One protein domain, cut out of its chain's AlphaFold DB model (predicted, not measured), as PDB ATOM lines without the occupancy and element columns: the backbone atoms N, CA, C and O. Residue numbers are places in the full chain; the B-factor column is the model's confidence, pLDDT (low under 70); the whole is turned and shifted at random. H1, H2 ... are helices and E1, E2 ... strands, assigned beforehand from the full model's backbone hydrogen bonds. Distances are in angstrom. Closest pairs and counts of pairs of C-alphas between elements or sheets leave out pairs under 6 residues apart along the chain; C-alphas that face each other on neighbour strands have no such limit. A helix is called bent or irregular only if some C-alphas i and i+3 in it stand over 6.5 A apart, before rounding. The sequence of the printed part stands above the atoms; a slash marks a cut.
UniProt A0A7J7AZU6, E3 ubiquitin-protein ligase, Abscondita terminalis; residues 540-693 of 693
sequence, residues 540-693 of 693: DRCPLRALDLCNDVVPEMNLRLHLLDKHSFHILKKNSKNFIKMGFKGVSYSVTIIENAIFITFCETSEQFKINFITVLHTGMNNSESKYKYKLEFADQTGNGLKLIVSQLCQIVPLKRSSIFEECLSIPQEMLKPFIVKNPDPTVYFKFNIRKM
ATOM      1  N   ASP A 540     -55.248  48.148 -63.835       53.69
ATOM      2  CA  ASP A 540     -55.172  46.782 -63.374       53.69
ATOM      3  C   ASP A 540     -56.322  46.478 -62.420       53.69
ATOM      4  O   ASP A 540     -56.851  47.307 -61.674       53.69
ATOM      5  N   ARG A 541     -56.790  45.237 -62.493       58.62
ATOM      6  CA  ARG A 541     -57.726  44.713 -61.499       58.62
ATOM      7  C   ARG A 541     -56.948  44.550 -60.201       58.62
ATOM      8  O   ARG A 541     -55.793  44.131 -60.249       58.62
ATOM      9  N   CYS A 542     -57.577  44.839 -59.061       69.38
ATOM     10  CA  CYS A 542     -56.957  44.605 -57.761       69.38
ATOM     11  C   CYS A 542     -56.315  43.200 -57.745       69.38
ATOM     12  O   CYS A 542     -56.993  42.236 -58.115       69.38
ATOM     13  N   PRO A 543     -55.040  43.038 -57.334       68.88
ATOM     14  CA  PRO A 543     -54.352  41.744 -57.378       68.88
ATOM     15  C   PRO A 543     -55.055  40.648 -56.562       68.88
ATOM     16  O   PRO A 543     -54.910  39.460 -56.840       68.88
ATOM     17  N   LEU A 544     -55.882  41.048 -55.591       71.94
ATOM     18  CA  LEU A 544     -56.740  40.166 -54.802       71.94
ATOM     19  C   LEU A 544     -57.902  39.552 -55.605       71.94
ATOM     20  O   LEU A 544     -58.539  38.614 -55.131       71.94
ATOM     21  N   ARG A 545     -58.152  40.002 -56.839       72.25
ATOM     22  CA  ARG A 545     -59.107  39.371 -57.756       72.25
ATOM     23  C   ARG A 545     -58.698  37.961 -58.149       72.25
ATOM     24  O   ARG A 545     -59.564  37.114 -58.305       72.25
ATOM     25  N   ALA A 546     -57.397  37.690 -58.282       63.28
ATOM     26  CA  ALA A 546     -56.907  36.339 -58.573       63.28
ATOM     27  C   ALA A 546     -57.286  35.325 -57.472       63.28
ATOM     28  O   ALA A 546     -57.227  34.117 -57.685       63.28
ATOM     29  N   LEU A 547     -57.693  35.833 -56.307       66.38
ATOM     30  CA  LEU A 547     -58.126  35.080 -55.140       66.38
ATOM     31  C   LEU A 547     -59.632  35.231 -54.867       66.38
ATOM     32  O   LEU A 547     -60.091  34.755 -53.836       66.38
ATOM     33  N   ASP A 548     -60.381  35.890 -55.760       69.56
ATOM     34  CA  ASP A 548     -61.804  36.235 -55.607       69.56
ATOM     35  C   ASP A 548     -62.119  37.086 -54.357       69.56
ATOM     36  O   ASP A 548     -63.244  37.113 -53.864       69.56
ATOM     37  N   LEU A 549     -61.125  37.822 -53.844       70.94
ATOM     38  CA  LEU A 549     -61.235  38.636 -52.626       70.94
ATOM     39  C   LEU A 549     -61.559  40.115 -52.905       70.94
ATOM     40  O   LEU A 549     -61.965  40.837 -51.996       70.94
ATOM     41  N   CYS A 550     -61.359  40.590 -54.139       73.62
ATOM     42  CA  CYS A 550     -61.662  41.963 -54.549       73.62
ATOM     43  C   CYS A 550     -61.930  42.046 -56.057       73.62
ATOM     44  O   CYS A 550     -61.184  41.475 -56.846       73.62
ATOM     45  N   ASN A 551     -62.959  42.791 -56.469       71.88
ATOM     46  CA  ASN A 551     -63.326  42.963 -57.881       71.88
ATOM     47  C   ASN A 551     -63.052  44.365 -58.436       71.88
ATOM     48  O   ASN A 551     -63.296  44.608 -59.621       71.88
ATOM     49  N   ASP A 552     -62.532  45.266 -57.604       64.69
ATOM     50  CA  ASP A 552     -62.281  46.644 -57.995       64.69
ATOM     51  C   ASP A 552     -61.215  46.733 -59.090       64.69
ATOM     52  O   ASP A 552     -60.233  45.984 -59.131       64.69
ATOM     53  N   VAL A 553     -61.428  47.685 -59.991       60.22
ATOM     54  CA  VAL A 553     -60.504  48.039 -61.063       60.22
ATOM     55  C   VAL A 553     -59.860  49.357 -60.661       60.22
ATOM     56  O   VAL A 553     -60.558  50.358 -60.503       60.22
ATOM     57  N   VAL A 554     -58.549  49.346 -60.434       59.50
ATOM     58  CA  VAL A 554     -57.839  50.456 -59.797       59.50
ATOM     59  C   VAL A 554     -56.597  50.784 -60.625       59.50
ATOM     60  O   VAL A 554     -55.821  49.880 -60.914       59.50
ATOM     61  N   PRO A 555     -56.373  52.055 -61.005       53.69
ATOM     62  CA  PRO A 555     -55.107  52.463 -61.612       53.69
ATOM     63  C   PRO A 555     -53.924  52.046 -60.733       53.69
ATOM     64  O   PRO A 555     -54.007  52.207 -59.513       53.69
ATOM     65  N   GLU A 556     -52.820  51.587 -61.322       56.03
ATOM     66  CA  GLU A 556     -51.635  51.140 -60.570       56.03
ATOM     67  C   GLU A 556     -51.162  52.196 -59.550       56.03
ATOM     68  O   GLU A 556     -50.944  51.889 -58.376       56.03
ATOM     69  N   MET A 557     -51.144  53.478 -59.943       52.00
ATOM     70  CA  MET A 557     -50.815  54.607 -59.055       52.00
ATOM     71  C   MET A 557     -51.703  54.713 -57.798       52.00
ATOM     72  O   MET A 557     -51.244  55.153 -56.743       52.00
ATOM     73  N   ASN A 558     -52.962  54.280 -57.886       59.78
ATOM     74  CA  ASN A 558     -53.939  54.323 -56.796       59.78
ATOM     75  C   ASN A 558     -54.085  52.973 -56.088       59.78
ATOM     76  O   ASN A 558     -54.784  52.890 -55.076       59.78
ATOM     77  N   LEU A 559     -53.413  51.921 -56.565       68.50
ATOM     78  CA  LEU A 559     -53.507  50.582 -55.993       68.50
ATOM     79  C   LEU A 559     -53.067  50.569 -54.526       68.50
ATOM     80  O   LEU A 559     -53.720  49.958 -53.683       68.50
ATOM     81  N   ARG A 560     -52.006  51.309 -54.189       66.94
ATOM     82  CA  ARG A 560     -51.547  51.449 -52.802       66.94
ATOM     83  C   ARG A 560     -52.610  52.087 -51.903       66.94
ATOM     84  O   ARG A 560     -52.811  51.610 -50.789       66.94
ATOM     85  N   LEU A 561     -53.282  53.142 -52.369       66.19
ATOM     86  CA  LEU A 561     -54.349  53.809 -51.615       66.19
ATOM     87  C   LEU A 561     -55.571  52.900 -51.467       66.19
ATOM     88  O   LEU A 561     -56.088  52.768 -50.366       66.19
ATOM     89  N   HIS A 562     -55.971  52.203 -52.532       74.25
ATOM     90  CA  HIS A 562     -57.044  51.209 -52.483       74.25
ATOM     91  C   HIS A 562     -56.763  50.101 -51.457       74.25
ATOM     92  O   HIS A 562     -57.639  49.760 -50.665       74.25
ATOM     93  N   LEU A 563     -55.536  49.567 -51.429       70.06
ATOM     94  CA  LEU A 563     -55.135  48.565 -50.440       70.06
ATOM     95  C   LEU A 563     -55.169  49.134 -49.016       70.06
ATOM     96  O   LEU A 563     -55.628  48.454 -48.102       70.06
ATOM     97  N   LEU A 564     -54.711  50.372 -48.819       69.19
ATOM     98  CA  LEU A 564     -54.742  51.042 -47.517       69.19
ATOM     99  C   LEU A 564     -56.156  51.401 -47.052       69.19
ATOM    100  O   LEU A 564     -56.363  51.494 -45.852       69.19
ATOM    101  N   ASP A 565     -57.102  51.600 -47.961       70.00
ATOM    102  CA  ASP A 565     -58.487  51.928 -47.629       70.00
ATOM    103  C   ASP A 565     -59.302  50.647 -47.388       70.00
ATOM    104  O   ASP A 565     -59.691  50.335 -46.260       70.00
ATOM    105  N   LYS A 566     -59.455  49.819 -48.429       69.44
ATOM    106  CA  LYS A 566     -60.325  48.633 -48.412       69.44
ATOM    107  C   LYS A 566     -59.691  47.374 -47.815       69.44
ATOM    108  O   LYS A 566     -60.416  46.464 -47.425       69.44
ATOM    109  N   HIS A 567     -58.361  47.308 -47.725       74.75
ATOM    110  CA  HIS A 567     -57.625  46.132 -47.232       74.75
ATOM    111  C   HIS A 567     -56.687  46.450 -46.050       74.75
ATOM    112  O   HIS A 567     -55.810  45.649 -45.724       74.75
ATOM    113  N   SER A 568     -56.890  47.588 -45.368       69.69
ATOM    114  CA  SER A 568     -56.071  48.079 -44.240       69.69
ATOM    115  C   SER A 568     -55.795  47.031 -43.163       69.69
ATOM    116  O   SER A 568     -54.656  46.892 -42.712       69.69
ATOM    117  N   PHE A 569     -56.818  46.272 -42.769       64.44
ATOM    118  CA  PHE A 569     -56.732  45.242 -41.729       64.44
ATOM    119  C   PHE A 569     -55.804  44.074 -42.087       64.44
ATOM    120  O   PHE A 569     -55.314  43.388 -41.194       64.44
ATOM    121  N   HIS A 570     -55.534  43.865 -43.376       71.12
ATOM    122  CA  HIS A 570     -54.681  42.788 -43.871       71.12
ATOM    123  C   HIS A 570     -53.240  43.245 -44.144       71.12
ATOM    124  O   HIS A 570     -52.403  42.420 -44.512       71.12
ATOM    125  N   ILE A 571     -52.914  44.531 -43.961       67.69
ATOM    126  CA  ILE A 571     -51.571  45.063 -44.229       67.69
ATOM    127  C   ILE A 571     -50.633  44.815 -43.040       67.69
ATOM    128  O   ILE A 571     -50.840  45.322 -41.936       67.69
ATOM    129  N   LEU A 572     -49.534  44.095 -43.282       66.94
ATOM    130  CA  LEU A 572     -48.480  43.871 -42.289       66.94
ATOM    131  C   LEU A 572     -47.568  45.099 -42.190       66.94
ATOM    132  O   LEU A 572     -46.879  45.471 -43.142       66.94
ATOM    133  N   LYS A 573     -47.535  45.734 -41.012       58.75
ATOM    134  CA  LYS A 573     -46.657  46.884 -40.745       58.75
ATOM    135  C   LYS A 573     -45.220  46.412 -40.494       58.75
ATOM    136  O   LYS A 573     -44.981  45.539 -39.667       58.75
ATOM    137  N   LYS A 574     -44.247  47.075 -41.131       52.25
ATOM    138  CA  LYS A 574     -42.797  46.759 -41.106       52.25
ATOM    139  C   LYS A 574     -42.161  46.667 -39.699       52.25
ATOM    140  O   LYS A 574     -41.082  46.097 -39.568       52.25
ATOM    141  N   ASN A 575     -42.819  47.210 -38.665       40.69
ATOM    142  CA  ASN A 575     -42.302  47.311 -37.291       40.69
ATOM    143  C   ASN A 575     -42.933  46.327 -36.289       40.69
ATOM    144  O   ASN A 575     -42.432  46.197 -35.173       40.69
ATOM    145  N   SER A 576     -44.003  45.613 -36.647       43.59
ATOM    146  CA  SER A 576     -44.439  44.459 -35.855       43.59
ATOM    147  C   SER A 576     -43.516  43.298 -36.190       43.59
ATOM    148  O   SER A 576     -43.235  43.079 -37.362       43.59
ATOM    149  N   LYS A 577     -43.025  42.546 -35.199       49.81
ATOM    150  CA  LYS A 577     -42.339  41.267 -35.444       49.81
ATOM    151  C   LYS A 577     -43.193  40.497 -36.474       49.81
ATOM    152  O   LYS A 577     -44.321  40.181 -36.126       49.81
ATOM    153  N   ASN A 578     -42.724  40.335 -37.724       58.72
ATOM    154  CA  ASN A 578     -43.515  39.917 -38.905       58.72
ATOM    155  C   ASN A 578     -44.101  38.499 -38.759       58.72
ATOM    156  O   ASN A 578     -43.658  37.574 -39.440       58.72
ATOM    157  N   PHE A 579     -45.036  38.310 -37.838       65.75
ATOM    158  CA  PHE A 579     -45.716  37.058 -37.583       65.75
ATOM    159  C   PHE A 579     -47.053  37.084 -38.306       65.75
ATOM    160  O   PHE A 579     -47.887  37.951 -38.050       65.75
ATOM    161  N   ILE A 580     -47.243  36.130 -39.208       69.69
ATOM    162  CA  ILE A 580     -48.515  35.907 -39.886       69.69
ATOM    163  C   ILE A 580     -49.256  34.825 -39.112       69.69
ATOM    164  O   ILE A 580     -48.675  33.793 -38.773       69.69
ATOM    165  N   LYS A 581     -50.527  35.090 -38.805       73.44
ATOM    166  CA  LYS A 581     -51.436  34.124 -38.191       73.44
ATOM    167  C   LYS A 581     -52.069  33.281 -39.293       73.44
ATOM    168  O   LYS A 581     -52.720  33.828 -40.176       73.44
ATOM    169  N   MET A 582     -51.926  31.966 -39.194       75.44
ATOM    170  CA  MET A 582     -52.611  30.996 -40.042       75.44
ATOM    171  C   MET A 582     -53.524  30.130 -39.177       75.44
ATOM    172  O   MET A 582     -53.087  29.558 -38.175       75.44
ATOM    173  N   GLY A 583     -54.805  30.081 -39.533       67.31
ATOM    174  CA  GLY A 583     -55.760  29.135 -38.956       67.31
ATOM    175  C   GLY A 583     -55.706  27.782 -39.667       67.31
ATOM    176  O   GLY A 583     -55.023  27.636 -40.673       67.31
ATOM    177  N   PHE A 584     -56.454  26.807 -39.151       70.19
ATOM    178  CA  PHE A 584     -56.654  25.502 -39.802       70.19
ATOM    179  C   PHE A 584     -58.028  25.371 -40.473       70.19
ATOM    180  O   PHE A 584     -58.494  24.258 -40.715       70.19
ATOM    181  N   LYS A 585     -58.695  26.499 -40.726       71.25
ATOM    182  CA  LYS A 585     -59.997  26.572 -41.389       71.25
ATOM    183  C   LYS A 585     -60.039  27.793 -42.295       71.25
ATOM    184  O   LYS A 585     -59.640  28.882 -41.879       71.25
ATOM    185  N   GLY A 586     -60.570  27.603 -43.498       71.88
ATOM    186  CA  GLY A 586     -60.827  28.673 -44.456       71.88
ATOM    187  C   GLY A 586     -59.573  29.297 -45.075       71.88
ATOM    188  O   GLY A 586     -58.537  28.657 -45.253       71.88
ATOM    189  N   VAL A 587     -59.718  30.569 -45.443       75.31
ATOM    190  CA  VAL A 587     -58.741  31.350 -46.201       75.31
ATOM    191  C   VAL A 587     -58.268  32.527 -45.356       75.31
ATOM    192  O   VAL A 587     -59.064  33.219 -44.724       75.31
ATOM    193  N   SER A 588     -56.967  32.788 -45.375       77.06
ATOM    194  CA  SER A 588     -56.367  33.976 -44.773       77.06
ATOM    195  C   SER A 588     -55.363  34.599 -45.733       77.06
ATOM    196  O   SER A 588     -54.684  33.909 -46.488       77.06
ATOM    197  N   TYR A 589     -55.281  35.925 -45.727       79.06
ATOM    198  CA  TYR A 589     -54.316  36.640 -46.546       79.06
ATOM    199  C   TYR A 589     -53.772  37.853 -45.809       79.06
ATOM    200  O   TYR A 589     -54.413  38.416 -44.914       79.06
ATOM    201  N   SER A 590     -52.575  38.253 -46.214       79.50
ATOM    202  CA  SER A 590     -51.941  39.472 -45.747       79.50
ATOM    203  C   SER A 590     -51.165  40.142 -46.870       79.50
ATOM    204  O   SER A 590     -50.652  39.488 -47.777       79.50
ATOM    205  N   VAL A 591     -51.095  41.465 -46.806       77.94
ATOM    206  CA  VAL A 591     -50.442  42.306 -47.800       77.94
ATOM    207  C   VAL A 591     -49.201  42.918 -47.165       77.94
ATOM    208  O   VAL A 591     -49.272  43.587 -46.136       77.94
ATOM    209  N   THR A 592     -48.045  42.695 -47.779       76.38
ATOM    210  CA  THR A 592     -46.776  43.306 -47.380       76.38
ATOM    211  C   THR A 592     -46.315  44.234 -48.487       76.38
ATOM    212  O   THR A 592     -46.200  43.821 -49.637       76.38
ATOM    213  N   ILE A 593     -46.018  45.486 -48.143       71.62
ATOM    214  CA  ILE A 593     -45.477  46.453 -49.100       71.62
ATOM    215  C   ILE A 593     -44.018  46.722 -48.745       71.62
ATOM    216  O   ILE A 593     -43.716  47.219 -47.655       71.62
ATOM    217  N   ILE A 594     -43.111  46.372 -49.656       68.94
ATOM    218  CA  ILE A 594     -41.672  46.595 -49.509       68.94
ATOM    219  C   ILE A 594     -41.258  47.571 -50.602       68.94
ATOM    220  O   ILE A 594     -41.319  47.238 -51.781       68.94
ATOM    221  N   GLU A 595     -40.853  48.777 -50.196       67.62
ATOM    222  CA  GLU A 595     -40.593  49.894 -51.114       67.62
ATOM    223  C   GLU A 595     -41.849  50.182 -51.955       67.62
ATOM    224  O   GLU A 595     -42.859  50.605 -51.386       67.62
ATOM    225  N   ASN A 596     -41.810  49.882 -53.257       60.91
ATOM    226  CA  ASN A 596     -42.929  50.037 -54.192       60.91
ATOM    227  C   ASN A 596     -43.526  48.697 -54.659       60.91
ATOM    228  O   ASN A 596     -44.484  48.694 -55.422       60.91
ATOM    229  N   ALA A 597     -42.990  47.562 -54.203       69.75
ATOM    230  CA  ALA A 597     -43.479  46.240 -54.574       69.75
ATOM    231  C   ALA A 597     -44.533  45.743 -53.575       69.75
ATOM    232  O   ALA A 597     -44.319  45.766 -52.355       69.75
ATOM    233  N   ILE A 598     -45.667  45.264 -54.094       75.38
ATOM    234  CA  ILE A 598     -46.742  44.681 -53.288       75.38
ATOM    235  C   ILE A 598     -46.621  43.162 -53.341       75.38
ATOM    236  O   ILE A 598     -46.604  42.564 -54.422       75.38
ATOM    237  N   PHE A 599     -46.579  42.559 -52.155       79.25
ATOM    238  CA  PHE A 599     -46.564  41.122 -51.943       79.25
ATOM    239  C   PHE A 599     -47.830  40.694 -51.205       79.25
ATOM    240  O   PHE A 599     -48.193  41.297 -50.195       79.25
ATOM    241  N   ILE A 600     -48.486  39.642 -51.678       78.12
ATOM    242  CA  ILE A 600     -49.676  39.068 -51.049       78.12
ATOM    243  C   ILE A 600     -49.317  37.672 -50.574       78.12
ATOM    244  O   ILE A 600     -49.099  36.774 -51.381       78.12
ATOM    245  N   THR A 601     -49.258  37.489 -49.260       81.50
ATOM    246  CA  THR A 601     -49.160  36.158 -48.667       81.50
ATOM    247  C   THR A 601     -50.564  35.602 -48.535       81.50
ATOM    248  O   THR A 601     -51.390  36.176 -47.824       81.50
ATOM    249  N   PHE A 602     -50.822  34.498 -49.220       81.25
ATOM    250  CA  PHE A 602     -52.099  33.807 -49.225       81.25
ATOM    251  C   PHE A 602     -51.944  32.438 -48.572       81.25
ATOM    252  O   PHE A 602     -51.003  31.704 -48.882       81.25
ATOM    253  N   CYS A 603     -52.863  32.114 -47.668       80.50
ATOM    254  CA  CYS A 603     -52.916  30.848 -46.961       80.50
ATOM    255  C   CYS A 603     -54.328  30.265 -47.055       80.50
ATOM    256  O   CYS A 603     -55.294  30.913 -46.653       80.50
ATOM    257  N   GLU A 604     -54.444  29.031 -47.529       82.06
ATOM    258  CA  GLU A 604     -55.713  28.310 -47.617       82.06
ATOM    259  C   GLU A 604     -55.571  26.920 -47.015       82.06
ATOM    260  O   GLU A 604     -54.624  26.193 -47.315       82.06
ATOM    261  N   THR A 605     -56.516  26.543 -46.160       81.38
ATOM    262  CA  THR A 605     -56.536  25.211 -45.562       81.38
ATOM    263  C   THR A 605     -57.553  24.327 -46.268       81.38
ATOM    264  O   THR A 605     -58.743  24.635 -46.292       81.38
ATOM    265  N   SER A 606     -57.106  23.174 -46.767       79.81
ATOM    266  CA  SER A 606     -58.007  22.098 -47.171       79.81
ATOM    267  C   SER A 606     -58.332  21.210 -45.974       79.81
ATOM    268  O   SER A 606     -57.471  20.481 -45.473       79.81
ATOM    269  N   GLU A 607     -59.588  21.249 -45.526       77.19
ATOM    270  CA  GLU A 607     -60.080  20.392 -44.440       77.19
ATOM    271  C   GLU A 607     -60.160  18.917 -44.860       77.19
ATOM    272  O   GLU A 607     -59.811  18.036 -44.075       77.19
ATOM    273  N   GLN A 608     -60.537  18.648 -46.117       78.00
ATOM    274  CA  GLN A 608     -60.648  17.292 -46.665       78.00
ATOM    275  C   GLN A 608     -59.295  16.572 -46.690       78.00
ATOM    276  O   GLN A 608     -59.201  15.418 -46.277       78.00
ATOM    277  N   PHE A 609     -58.244  17.254 -47.157       76.31
ATOM    278  CA  PHE A 609     -56.912  16.662 -47.300       76.31
ATOM    279  C   PHE A 609     -55.991  16.935 -46.105       76.31
ATOM    280  O   PHE A 609     -54.895  16.385 -46.052       76.31
ATOM    281  N   LYS A 610     -56.413  17.763 -45.138       80.50
ATOM    282  CA  LYS A 610     -55.600  18.213 -43.992       80.50
ATOM    283  C   LYS A 610     -54.254  18.816 -44.423       80.50
ATOM    284  O   LYS A 610     -53.210  18.542 -43.825       80.50
ATOM    285  N   ILE A 611     -54.280  19.669 -45.446       77.56
ATOM    286  CA  ILE A 611     -53.107  20.367 -46.001       77.56
ATOM    287  C   ILE A 611     -53.336  21.878 -45.932       77.56
ATOM    288  O   ILE A 611     -54.448  22.351 -46.160       77.56
ATOM    289  N   ASN A 612     -52.286  22.636 -45.614       81.62
ATOM    290  CA  ASN A 612     -52.267  24.092 -45.724       81.62
ATOM    291  C   ASN A 612     -51.438  24.501 -46.936       81.62
ATOM    292  O   ASN A 612     -50.257  24.168 -47.024       81.62
ATOM    293  N   PHE A 613     -52.054  25.254 -47.834       80.62
ATOM    294  CA  PHE A 613     -51.414  25.855 -48.989       80.62
ATOM    295  C   PHE A 613     -50.967  27.263 -48.631       80.62
ATOM    296  O   PHE A 613     -51.766  28.057 -48.139       80.62
ATOM    297  N   ILE A 614     -49.696  27.577 -48.862       82.50
ATOM    298  CA  ILE A 614     -49.125  28.902 -48.632       82.50
ATOM    299  C   ILE A 614     -48.426  29.359 -49.904       82.50
ATOM    300  O   ILE A 614     -47.593  28.652 -50.464       82.50
ATOM    301  N   THR A 615     -48.720  30.570 -50.351       80.56
ATOM    302  CA  THR A 615     -48.024  31.177 -51.485       80.56
ATOM    303  C   THR A 615     -47.811  32.662 -51.250       80.56
ATOM    304  O   THR A 615     -48.500  33.295 -50.445       80.56
ATOM    305  N   VAL A 616     -46.826  33.221 -51.945       81.44
ATOM    306  CA  VAL A 616     -46.562  34.656 -51.955       81.44
ATOM    307  C   VAL A 616     -46.631  35.139 -53.385       81.44
ATOM    308  O   VAL A 616     -45.773  34.807 -54.201       81.44
ATOM    309  N   LEU A 617     -47.643  35.950 -53.663       76.56
ATOM    310  CA  LEU A 617     -47.827  36.607 -54.945       76.56
ATOM    311  C   LEU A 617     -47.103  37.953 -54.931       76.56
ATOM    312  O   LEU A 617     -47.113  38.653 -53.920       76.56
ATOM    313  N   HIS A 618     -46.504  38.334 -56.048       76.06
ATOM    314  CA  HIS A 618     -45.862  39.624 -56.264       76.06
ATOM    315  C   HIS A 618     -46.425  40.284 -57.528       76.06
ATOM    316  O   HIS A 618     -46.726  39.618 -58.516       76.06
ATOM    317  N   THR A 619     -46.569  41.604 -57.474       68.06
ATOM    318  CA  THR A 619     -47.274  42.426 -58.479       68.06
ATOM    319  C   THR A 619     -46.353  43.188 -59.436       68.06
ATOM    320  O   THR A 619     -46.834  44.000 -60.211       68.06
ATOM    321  N   GLY A 620     -45.033  42.987 -59.378       56.34
ATOM    322  CA  GLY A 620     -44.094  43.822 -60.138       56.34
ATOM    323  C   GLY A 620     -43.965  43.496 -61.631       56.34
ATOM    324  O   GLY A 620     -44.135  42.355 -62.055       56.34
ATOM    325  N   MET A 621     -43.590  44.536 -62.384       47.81
ATOM    326  CA  MET A 621     -43.523  44.617 -63.849       47.81
ATOM    327  C   MET A 621     -42.472  43.702 -64.524       47.81
ATOM    328  O   MET A 621     -41.331  43.570 -64.074       47.81
ATOM    329  N   ASN A 622     -42.884  43.174 -65.683       44.72
ATOM    330  CA  ASN A 622     -42.135  42.899 -66.927       44.72
ATOM    331  C   ASN A 622     -41.059  41.816 -66.994       44.72
ATOM    332  O   ASN A 622     -40.461  41.634 -68.055       44.72
ATOM    333  N   ASN A 623     -40.837  41.043 -65.939       43.22
ATOM    334  CA  ASN A 623     -39.974  39.868 -66.039       43.22
ATOM    335  C   ASN A 623     -40.806  38.585 -65.970       43.22
ATOM    336  O   ASN A 623     -41.609  38.414 -65.061       43.22
ATOM    337  N   SER A 624     -40.554  37.662 -66.901       49.94
ATOM    338  CA  SER A 624     -41.117  36.303 -66.910       49.94
ATOM    339  C   SER A 624     -40.640  35.434 -65.738       49.94
ATOM    340  O   SER A 624     -41.148  34.334 -65.554       49.94
ATOM    341  N   GLU A 625     -39.678  35.914 -64.939       52.50
ATOM    342  CA  GLU A 625     -39.077  35.195 -63.815       52.50
ATOM    343  C   GLU A 625     -39.067  36.039 -62.534       52.50
ATOM    344  O   GLU A 625     -38.760  37.238 -62.534       52.50
ATOM    345  N   SER A 626     -39.379  35.386 -61.411       61.53
ATOM    346  CA  SER A 626     -39.431  36.019 -60.096       61.53
ATOM    347  C   SER A 626     -38.041  36.279 -59.529       61.53
ATOM    348  O   SER A 626     -37.269  35.359 -59.274       61.53
ATOM    349  N   LYS A 627     -37.742  37.552 -59.248       72.88
ATOM    350  CA  LYS A 627     -36.490  37.989 -58.594       72.88
ATOM    351  C   LYS A 627     -36.560  37.938 -57.067       72.88
ATOM    352  O   LYS A 627     -35.622  38.356 -56.388       72.88
ATOM    353  N   TYR A 628     -37.688  37.502 -56.510       76.69
ATOM    354  CA  TYR A 628     -37.940  37.534 -55.076       76.69
ATOM    355  C   TYR A 628     -38.216  36.145 -54.539       76.69
ATOM    356  O   TYR A 628     -38.974  35.356 -55.100       76.69
ATOM    357  N   LYS A 629     -37.654  35.885 -53.368       78.88
ATOM    358  CA  LYS A 629     -37.817  34.639 -52.646       78.88
ATOM    359  C   LYS A 629     -38.321  34.923 -51.247       78.88
ATOM    360  O   LYS A 629     -37.785  35.791 -50.551       78.88
ATOM    361  N   TYR A 630     -39.328  34.174 -50.822       82.00
ATOM    362  CA  TYR A 630     -39.840  34.255 -49.466       82.00
ATOM    363  C   TYR A 630     -39.294  33.120 -48.607       82.00
ATOM    364  O   TYR A 630     -38.966  32.038 -49.092       82.00
ATOM    365  N   LYS A 631     -39.191  33.387 -47.309       81.00
ATOM    366  CA  LYS A 631     -38.778  32.458 -46.267       81.00
ATOM    367  C   LYS A 631     -39.805  32.497 -45.140       81.00
ATOM    368  O   LYS A 631     -40.046  33.559 -44.561       81.00
ATOM    369  N   LEU A 632     -40.359  31.334 -44.826       83.88
ATOM    370  CA  LEU A 632     -41.252  31.092 -43.700       83.88
ATOM    371  C   LEU A 632     -40.457  30.428 -42.578       83.88
ATOM    372  O   LEU A 632     -39.702  29.489 -42.824       83.88
ATOM    373  N   GLU A 633     -40.607  30.915 -41.352       83.62
ATOM    374  CA  GLU A 633     -40.001  30.329 -40.155       83.62
ATOM    375  C   GLU A 633     -41.085  30.106 -39.095       83.62
ATOM    376  O   GLU A 633     -41.586  31.050 -38.487       83.62
ATOM    377  N   PHE A 634     -41.432  28.843 -38.876       85.06
ATOM    378  CA  PHE A 634     -42.311  28.379 -37.810       85.06
ATOM    379  C   PHE A 634     -41.450  28.063 -36.588       85.06
ATOM    380  O   PHE A 634     -40.421  27.401 -36.720       85.06
ATOM    381  N   ALA A 635     -41.846  28.543 -35.413       82.94
ATOM    382  CA  ALA A 635     -41.143  28.288 -34.159       82.94
ATOM    383  C   ALA A 635     -42.099  27.640 -33.162       82.94
ATOM    384  O   ALA A 635     -43.268  28.031 -33.082       82.94
ATOM    385  N   ASP A 636     -41.620  26.614 -32.462       78.75
ATOM    386  CA  ASP A 636     -42.413  25.934 -31.450       78.75
ATOM    387  C   ASP A 636     -42.695  26.844 -30.250       78.75
ATOM    388  O   ASP A 636     -42.046  27.868 -30.024       78.75
ATOM    389  N   GLN A 637     -43.722  26.476 -29.492       66.69
ATOM    390  CA  GLN A 637     -44.172  27.221 -28.310       66.69
ATOM    391  C   GLN A 637     -43.822  26.481 -27.014       66.69
ATOM    392  O   GLN A 637     -44.097  26.959 -25.920       66.69
ATOM    393  N   THR A 638     -43.219  25.296 -27.135       63.31
ATOM    394  CA  THR A 638     -42.906  24.379 -26.031       63.31
ATOM    395  C   THR A 638     -41.604  24.731 -25.309       63.31
ATOM    396  O   THR A 638     -41.255  24.067 -24.339       63.31
ATOM    397  N   GLY A 639     -40.871  25.750 -25.777       58.22
ATOM    398  CA  GLY A 639     -39.580  26.161 -25.216       58.22
ATOM    399  C   GLY A 639     -38.388  25.309 -25.668       58.22
ATOM    400  O   GLY A 639     -37.251  25.653 -25.353       58.22
ATOM    401  N   ASN A 640     -38.614  24.249 -26.454       62.88
ATOM    402  CA  ASN A 640     -37.551  23.395 -26.997       62.88
ATOM    403  C   ASN A 640     -36.784  24.058 -28.157       62.88
ATOM    404  O   ASN A 640     -35.713  23.587 -28.551       62.88
ATOM    405  N   GLY A 641     -37.314  25.156 -28.704       68.56
ATOM    406  CA  GLY A 641     -36.682  25.969 -29.736       68.56
ATOM    407  C   GLY A 641     -36.656  25.309 -31.114       68.56
ATOM    408  O   GLY A 641     -35.860  25.727 -31.962       68.56
ATOM    409  N   LEU A 642     -37.495  24.293 -31.346       75.19
ATOM    410  CA  LEU A 642     -37.657  23.667 -32.652       75.19
ATOM    411  C   LEU A 642     -38.146  24.709 -33.660       75.19
ATOM    412  O   LEU A 642     -39.096  25.454 -33.411       75.19
ATOM    413  N   LYS A 643     -37.504  24.738 -34.829       80.81
ATOM    414  CA  LYS A 643     -37.906  25.603 -35.939       80.81
ATOM    415  C   LYS A 643     -38.053  24.820 -37.228       80.81
ATOM    416  O   LYS A 643     -37.136  24.084 -37.591       80.81
ATOM    417  N   LEU A 644     -39.159  25.046 -37.933       79.56
ATOM    418  CA  LEU A 644     -39.358  24.624 -39.318       79.56
ATOM    419  C   LEU A 644     -39.157  25.839 -40.222       79.56
ATOM    420  O   LEU A 644     -39.806  26.870 -40.050       79.56
ATOM    421  N   ILE A 645     -38.240  25.728 -41.178       80.56
ATOM    422  CA  ILE A 645     -37.919  26.802 -42.112       80.56
ATOM    423  C   ILE A 645     -38.102  26.299 -43.537       80.56
ATOM    424  O   ILE A 645     -37.484  25.311 -43.931       80.56
ATOM    425  N   VAL A 646     -38.892  27.033 -44.316       78.50
ATOM    426  CA  VAL A 646     -39.147  26.745 -45.730       78.50
ATOM    427  C   VAL A 646     -38.918  28.010 -46.542       78.50
ATOM    428  O   VAL A 646     -39.235  29.104 -46.078       78.50
ATOM    429  N   SER A 647     -38.339  27.897 -47.737       79.25
ATOM    430  CA  SER A 647     -38.222  29.051 -48.633       79.25
ATOM    431  C   SER A 647     -38.513  28.667 -50.080       79.25
ATOM    432  O   SER A 647     -38.101  27.601 -50.518       79.25
ATOM    433  N   GLN A 648     -39.172  29.557 -50.818       75.69
ATOM    434  CA  GLN A 648     -39.608  29.330 -52.198       75.69
ATOM    435  C   GLN A 648     -39.678  30.665 -52.959       75.69
ATOM    436  O   GLN A 648     -39.658  31.739 -52.346       75.69
ATOM    437  N   LEU A 649     -39.681  30.612 -54.292       80.00
ATOM    438  CA  LEU A 649     -39.835  31.791 -55.150       80.00
ATOM    439  C   LEU A 649     -41.243  32.382 -55.022       80.00
ATOM    440  O   LEU A 649     -42.213  31.655 -54.824       80.00
ATOM    441  N   CYS A 650     -41.354  33.707 -55.123       79.25
ATOM    442  CA  CYS A 650     -42.657  34.371 -55.181       79.25
ATOM    443  C   CYS A 650     -43.276  34.169 -56.572       79.25
ATOM    444  O   CYS A 650     -42.555  34.249 -57.562       79.25
ATOM    445  N   GLN A 651     -44.588  33.984 -56.666       75.62
ATOM    446  CA  GLN A 651     -45.301  33.871 -57.943       75.62
ATOM    447  C   GLN A 651     -45.679  35.264 -58.491       75.62
ATOM    448  O   GLN A 651     -45.947  36.178 -57.711       75.62
ATOM    449  N   ILE A 652     -45.709  35.451 -59.817       71.50
ATOM    450  CA  ILE A 652     -46.009  36.746 -60.470       71.50
ATOM    451  C   ILE A 652     -47.465  36.771 -60.956       71.50
ATOM    452  O   ILE A 652     -47.895  35.859 -61.649       71.50
ATOM    453  N   VAL A 653     -48.224  37.816 -60.615       63.91
ATOM    454  CA  VAL A 653     -49.601  38.061 -61.105       63.91
ATOM    455  C   VAL A 653     -49.545  38.639 -62.536       63.91
ATOM    456  O   VAL A 653     -48.654  39.447 -62.786       63.91
ATOM    457  N   PRO A 654     -50.459  38.294 -63.477       51.16
ATOM    458  CA  PRO A 654     -51.754  37.634 -63.284       51.16
ATOM    459  C   PRO A 654     -51.733  36.113 -63.482       51.16
ATOM    460  O   PRO A 654     -51.647  35.614 -64.601       51.16
ATOM    461  N   LEU A 655     -51.938  35.370 -62.390       54.88
ATOM    462  CA  LEU A 655     -52.222  33.933 -62.427       54.88
ATOM    463  C   LEU A 655     -53.728  33.684 -62.323       54.88
ATOM    464  O   LEU A 655     -54.443  34.384 -61.602       54.88
ATOM    465  N   LYS A 656     -54.216  32.654 -63.022       56.34
ATOM    466  CA  LYS A 656     -55.536  32.077 -62.734       56.34
ATOM    467  C   LYS A 656     -55.476  31.411 -61.360       56.34
ATOM    468  O   LYS A 656     -54.461  30.803 -61.033       56.34
ATOM    469  N   ARG A 657     -56.577  31.442 -60.599       63.00
ATOM    470  CA  ARG A 657     -56.672  30.795 -59.279       63.00
ATOM    471  C   ARG A 657     -56.200  29.334 -59.300       63.00
ATOM    472  O   ARG A 657     -55.495  28.924 -58.391       63.00
ATOM    473  N   SER A 658     -56.510  28.578 -60.357       60.97
ATOM    474  CA  SER A 658     -56.034  27.198 -60.542       60.97
ATOM    475  C   SER A 658     -54.504  27.086 -60.569       60.97
ATOM    476  O   SER A 658     -53.946  26.224 -59.901       60.97
ATOM    477  N   SER A 659     -53.829  27.994 -61.276       62.78
ATOM    478  CA  SER A 659     -52.369  28.004 -61.436       62.78
ATOM    479  C   SER A 659     -51.633  28.426 -60.164       62.78
ATOM    480  O   SER A 659     -50.488  28.045 -59.963       62.78
ATOM    481  N   ILE A 660     -52.296  29.167 -59.266       66.25
ATOM    482  CA  ILE A 660     -51.716  29.542 -57.967       66.25
ATOM    483  C   ILE A 660     -51.390  28.292 -57.140       66.25
ATOM    484  O   ILE A 660     -50.343  28.237 -56.490       66.25
ATOM    485  N   PHE A 661     -52.272  27.286 -57.175       66.31
ATOM    486  CA  PHE A 661     -52.140  26.070 -56.373       66.31
ATOM    487  C   PHE A 661     -51.167  25.039 -56.957       66.31
ATOM    488  O   PHE A 661     -50.694  24.186 -56.211       66.31
ATOM    489  N   GLU A 662     -50.819  25.128 -58.244       64.75
ATOM    490  CA  GLU A 662     -49.856  24.217 -58.887       64.75
ATOM    491  C   GLU A 662     -48.429  24.415 -58.350       64.75
ATOM    492  O   GLU A 662     -47.702  23.444 -58.149       64.75
ATOM    493  N   GLU A 663     -48.050  25.660 -58.043       65.44
ATOM    494  CA  GLU A 663     -46.708  26.022 -57.564       65.44
ATOM    495  C   GLU A 663     -46.696  26.527 -56.110       65.44
ATOM    496  O   GLU A 663     -45.755  27.201 -55.682       65.44
ATOM    497  N   CYS A 664     -47.751  26.275 -55.332       73.69
ATOM    498  CA  CYS A 664     -47.820  26.729 -53.942       73.69
ATOM    499  C   CYS A 664     -47.124  25.768 -52.970       73.69
ATOM    500  O   CYS A 664     -47.004  24.562 -53.201       73.69
ATOM    501  N   LEU A 665     -46.694  26.302 -51.827       80.06
ATOM    502  CA  LEU A 665     -46.148  25.492 -50.750       80.06
ATOM    503  C   LEU A 665     -47.272  24.716 -50.059       80.06
ATOM    504  O   LEU A 665     -48.151  25.320 -49.451       80.06
ATOM    505  N   SER A 666     -47.204  23.387 -50.085       79.94
ATOM    506  CA  SER A 666     -48.222  22.505 -49.500       79.94
ATOM    507  C   SER A 666     -47.713  21.846 -48.216       79.94
ATOM    508  O   SER A 666     -46.954  20.886 -48.285       79.94
ATOM    509  N   ILE A 667     -48.118  22.334 -47.037       79.62
ATOM    510  CA  ILE A 667     -47.681  21.804 -45.731       79.62
ATOM    511  C   ILE A 667     -48.799  20.970 -45.083       79.62
ATOM    512  O   ILE A 667     -49.839  21.527 -44.709       79.62
ATOM    513  N   PRO A 668     -48.596  19.661 -44.857       80.50
ATOM    514  CA  PRO A 668     -49.539  18.834 -44.105       80.50
ATOM    515  C   PRO A 668     -49.719  19.315 -42.663       80.50
ATOM    516  O   PRO A 668     -48.760  19.697 -41.989       80.50
ATOM    517  N   GLN A 669     -50.950  19.252 -42.153       80.81
ATOM    518  CA  GLN A 669     -51.270  19.693 -40.790       80.81
ATOM    519  C   GLN A 669     -50.490  18.927 -39.712       80.81
ATOM    520  O   GLN A 669     -50.140  19.507 -38.684       80.81
ATOM    521  N   GLU A 670     -50.170  17.655 -39.956       76.94
ATOM    522  CA  GLU A 670     -49.372  16.814 -39.057       76.94
ATOM    523  C   GLU A 670     -47.992  17.417 -38.763       76.94
ATOM    524  O   GLU A 670     -47.567  17.450 -37.607       76.94
ATOM    525  N   MET A 671     -47.338  18.000 -39.774       76.38
ATOM    526  CA  MET A 671     -46.044  18.670 -39.617       76.38
ATOM    527  C   MET A 671     -46.143  19.980 -38.837       76.38
ATOM    528  O   MET A 671     -45.164  20.416 -38.231       76.38
ATOM    529  N   LEU A 672     -47.319  20.612 -38.833       81.38
ATOM    530  CA  LEU A 672     -47.551  21.856 -38.110       81.38
ATOM    531  C   LEU A 672     -47.924  21.641 -36.643       81.38
ATOM    532  O   LEU A 672     -47.803  22.586 -35.867       81.38
ATOM    533  N   LYS A 673     -48.313  20.423 -36.237       80.12
ATOM    534  CA  LYS A 673     -48.727  20.095 -34.858       80.12
ATOM    535  C   LYS A 673     -47.800  20.633 -33.760       80.12
ATOM    536  O   LYS A 673     -48.333  21.185 -32.797       80.12
ATOM    537  N   PRO A 674     -46.458  20.535 -33.868       78.38
ATOM    538  CA  PRO A 674     -45.553  21.052 -32.836       78.38
ATOM    539  C   PRO A 674     -45.571  22.584 -32.695       78.38
ATOM    540  O   PRO A 674     -45.123  23.118 -31.683       78.38
ATOM    541  N   PHE A 675     -46.078  23.288 -33.709       83.00
ATOM    542  CA  PHE A 675     -46.057  24.746 -33.836       83.00
ATOM    543  C   PHE A 675     -47.426  25.395 -33.553       83.00
ATOM    544  O   PHE A 675     -47.563  26.614 -33.657       83.00
ATOM    545  N   ILE A 676     -48.446  24.596 -33.210       81.75
ATOM    546  CA  ILE A 676     -49.807  25.076 -32.934       81.75
ATOM    547  C   ILE A 676     -49.870  25.735 -31.554       81.75
ATOM    548  O   ILE A 676     -49.588  25.104 -30.536       81.75
ATOM    549  N   VAL A 677     -50.343  26.980 -31.513       75.94
ATOM    550  CA  VAL A 677     -50.826  27.641 -30.297       75.94
ATOM    551  C   VAL A 677     -52.294  27.259 -30.107       75.94
ATOM    552  O   VAL A 677     -53.122  27.486 -30.992       75.94
ATOM    553  N   LYS A 678     -52.638  26.675 -28.955       65.06
ATOM    554  CA  LYS A 678     -54.027  26.343 -28.602       65.06
ATOM    555  C   LYS A 678     -54.650  27.480 -27.782       65.06
ATOM    556  O   LYS A 678     -54.471  27.472 -26.569       65.06
ATOM    557  N   ASN A 679     -55.339  28.442 -28.417       52.16
ATOM    558  CA  ASN A 679     -56.381  29.275 -27.775       52.16
ATOM    559  C   ASN A 679     -57.053  30.273 -28.752       52.16
ATOM    560  O   ASN A 679     -56.318  31.028 -29.396       52.16
ATOM    561  N   PRO A 680     -58.395  30.417 -28.812       54.84
ATOM    562  CA  PRO A 680     -59.448  29.406 -28.635       54.84
ATOM    563  C   PRO A 680     -59.559  28.456 -29.846       54.84
ATOM    564  O   PRO A 680     -60.067  27.349 -29.713       54.84
ATOM    565  N   ASP A 681     -58.989  28.841 -30.992       67.94
ATOM    566  CA  ASP A 681     -58.855  28.015 -32.193       67.94
ATOM    567  C   ASP A 681     -57.393  27.584 -32.397       67.94
ATOM    568  O   ASP A 681     -56.473  28.353 -32.080       67.94
ATOM    569  N   PRO A 682     -57.134  26.381 -32.944       74.38
ATOM    570  CA  PRO A 682     -55.783  25.977 -33.305       74.38
ATOM    571  C   PRO A 682     -55.240  26.956 -34.351       74.38
ATOM    572  O   PRO A 682     -55.842  27.168 -35.404       74.38
ATOM    573  N   THR A 683     -54.113  27.596 -34.041       76.00
ATOM    574  CA  THR A 683     -53.492  28.601 -34.911       76.00
ATOM    575  C   THR A 683     -51.980  28.460 -34.904       76.00
ATOM    576  O   THR A 683     -51.381  28.045 -33.914       76.00
ATOM    577  N   VAL A 684     -51.352  28.795 -36.026       79.62
ATOM    578  CA  VAL A 684     -49.899  28.786 -36.188       79.62
ATOM    579  C   VAL A 684     -49.441  30.198 -36.508       79.62
ATOM    580  O   VAL A 684     -50.003  30.860 -37.381       79.62
ATOM    581  N   TYR A 685     -48.402  30.649 -35.811       79.81
ATOM    582  CA  TYR A 685     -47.728  31.908 -36.106       79.81
ATOM    583  C   TYR A 685     -46.386  31.604 -36.755       79.81
ATOM    584  O   TYR A 685     -45.583  30.850 -36.204       79.81
ATOM    585  N   PHE A 686     -46.121  32.207 -37.907       80.50
ATOM    586  CA  PHE A 686     -44.835  32.055 -38.580       80.50
ATOM    587  C   PHE A 686     -44.228  33.399 -38.925       80.50
ATOM    588  O   PHE A 686     -44.919  34.348 -39.294       80.50
ATOM    589  N   LYS A 687     -42.906  33.474 -38.797       80.00
ATOM    590  CA  LYS A 687     -42.136  34.639 -39.188       80.00
ATOM    591  C   LYS A 687     -41.956  34.641 -40.700       80.00
ATOM    592  O   LYS A 687     -41.501  33.660 -41.284       80.00
ATOM    593  N   PHE A 688     -42.271  35.777 -41.305       79.88
ATOM    594  CA  PHE A 688     -42.231  35.981 -42.743       79.88
ATOM    595  C   PHE A 688     -41.084  36.915 -43.153       79.88
ATOM    596  O   PHE A 688     -40.863  37.964 -42.535       79.88
ATOM    597  N   ASN A 689     -40.328  36.539 -44.189       78.94
ATOM    598  CA  ASN A 689     -39.251  37.360 -44.745       78.94
ATOM    599  C   ASN A 689     -39.185  37.218 -46.271       78.94
ATOM    600  O   ASN A 689     -39.189  36.100 -46.774       78.94
ATOM    601  N   ILE A 690     -39.067  38.336 -46.989       78.50
ATOM    602  CA  ILE A 690     -38.843  38.370 -48.438       78.50
ATOM    603  C   ILE A 690     -37.451  38.937 -48.697       78.50
ATOM    604  O   ILE A 690     -37.061  39.941 -48.097       78.50
ATOM    605  N   ARG A 691     -36.707  38.302 -49.605       75.44
ATOM    606  CA  ARG A 691     -35.397  38.767 -50.067       75.44
ATOM    607  C   ARG A 691     -35.343  38.768 -51.587       75.44
ATOM    608  O   ARG A 691     -35.908  37.888 -52.231       75.44
ATOM    609  N   LYS A 692     -34.641  39.755 -52.136       74.75
ATOM    610  CA  LYS A 692     -34.262  39.791 -53.548       74.75
ATOM    611  C   LYS A 692     -33.111  38.800 -53.770       74.75
ATOM    612  O   LYS A 692     -32.203  38.763 -52.934       74.75
ATOM    613  N   MET A 693     -33.215  37.970 -54.806       65.44
ATOM    614  CA  MET A 693     -32.097  37.168 -55.327       65.44
ATOM    615  C   MET A 693     -31.147  38.078 -56.094       65.44
ATOM    616  O   MET A 693     -29.928  37.867 -55.939       65.44
TER     617      MET A 693
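This is residues 540 to 693 of the 693 residues of the protein "E3 ubiquitin-protein ligase" of Abscondita terminalis (UniProt A0A7J7AZU6). Two twisted sheets lie face to face as a sandwich, one of E3, E4, E5 and E8 and the other of E2, E6, E7, E9 and E10, with the long strand E10 shared among three neighbours. H4 bridges from E8 of the one sheet to E9 of the other, H1 packs over E4, and H2 and H3 only graze the E3 E4 E5 E8 sheet. The printed part has 154 residues with four named helices and ten named strands, in the order H1 E1 H2 E2 E3 E4 E5 E6 E7 H3 E8 H4 E9 E10, and the class is mixed, helices and strands. One sheet runs E3 E4 E5 E8, all antiparallel; the other is branched, and its neighbour pairs are antiparallel too. The whole is compact, with a radius of gyration of the C-alphas of 15.6 A and spans of 47 by 34 by 31 A.

H1 holds residues 543 to 547 and begins at C-alpha 543 (-54.352, 41.744, -57.378). E1 is residues 553 to 555, and H2, residues 556 to 566, measures 15.2 A from first to last C-alpha. E2 is residues 579 to 583. E3, residues 587 to 594, is 23.1 A long, E4, residues 597 to 606, 29.1 A, and E5, residues 611 to 618, 23.0 A; C-alpha 606 stands at (-58.007, 22.098, -47.171). E6, residues 628 to 635, is 23.1 A long and E7, residues 643 to 649, 20.3 A. H3 is residues 657 to 662, E8 residues 665 to 668, H4 residues 669 to 675 and E9 residues 676 to 678. E10, residues 682 to 692, is 32.6 A long and ends at C-alpha 692 (-34.262, 39.791, -53.548). H2 and H4 are irregular: C-alphas 557 and 560 are 7.0 A apart, and C-alphas 671 and 674 are 7.2 A apart.

The two sheets make a sandwich, two sheets face to face, the facing parts 9.0 A centre to centre and the strands of one at 33 degrees to those of the other. E3, E4 and E5 form a meander, each strand the antiparallel neighbour of the one before, with N 590 and O 601 at 2.9 A and N 602 and O 615 at 2.9 A. E8 is an edge strand beside E5, N 612 to O 667 being 2.8 A. In the branched sheet E10 has E2 on one side, N 582 to O 684 at 2.9 A, and E6 and E9 on the other side, N 631 to O 689 at 2.8 A and N 677 to O 683 at 2.8 A. E6 and E7 form a hairpin, with N 632 and O 646 at 2.8 A. H1 lies over E4 at a height of 8.5 A over the sheet. H4 is on the branched sheet, over none of its strands, at a height of 4.2 A, only just above the sheet's level; its closest C-alphas to E10 are those of Phe 675 and Val 684, 6.1 A. O i to N i+4 pairs within hydrogen-bond range number 0 of 1 in H1, 5 of 7 in H2, 0 of 2 in H3 and 1 of 3 in H4, while O i to N i+3 pairs number 2 of 2 in H1, 3 of 3 in H3 and 3 of 4 in H4.

The C-alphas of Pro 555 and Asn 640, the two farthest apart, are 48.5 A apart. The printed part has no cut, and the link from H2 to E2, residues 567 to 578, is long. The mean pLDDT of the printed part is 70.6, and 65 residues are under 70, among them 552 to 561, 571 to 580, 619 to 626 and 653 to 663.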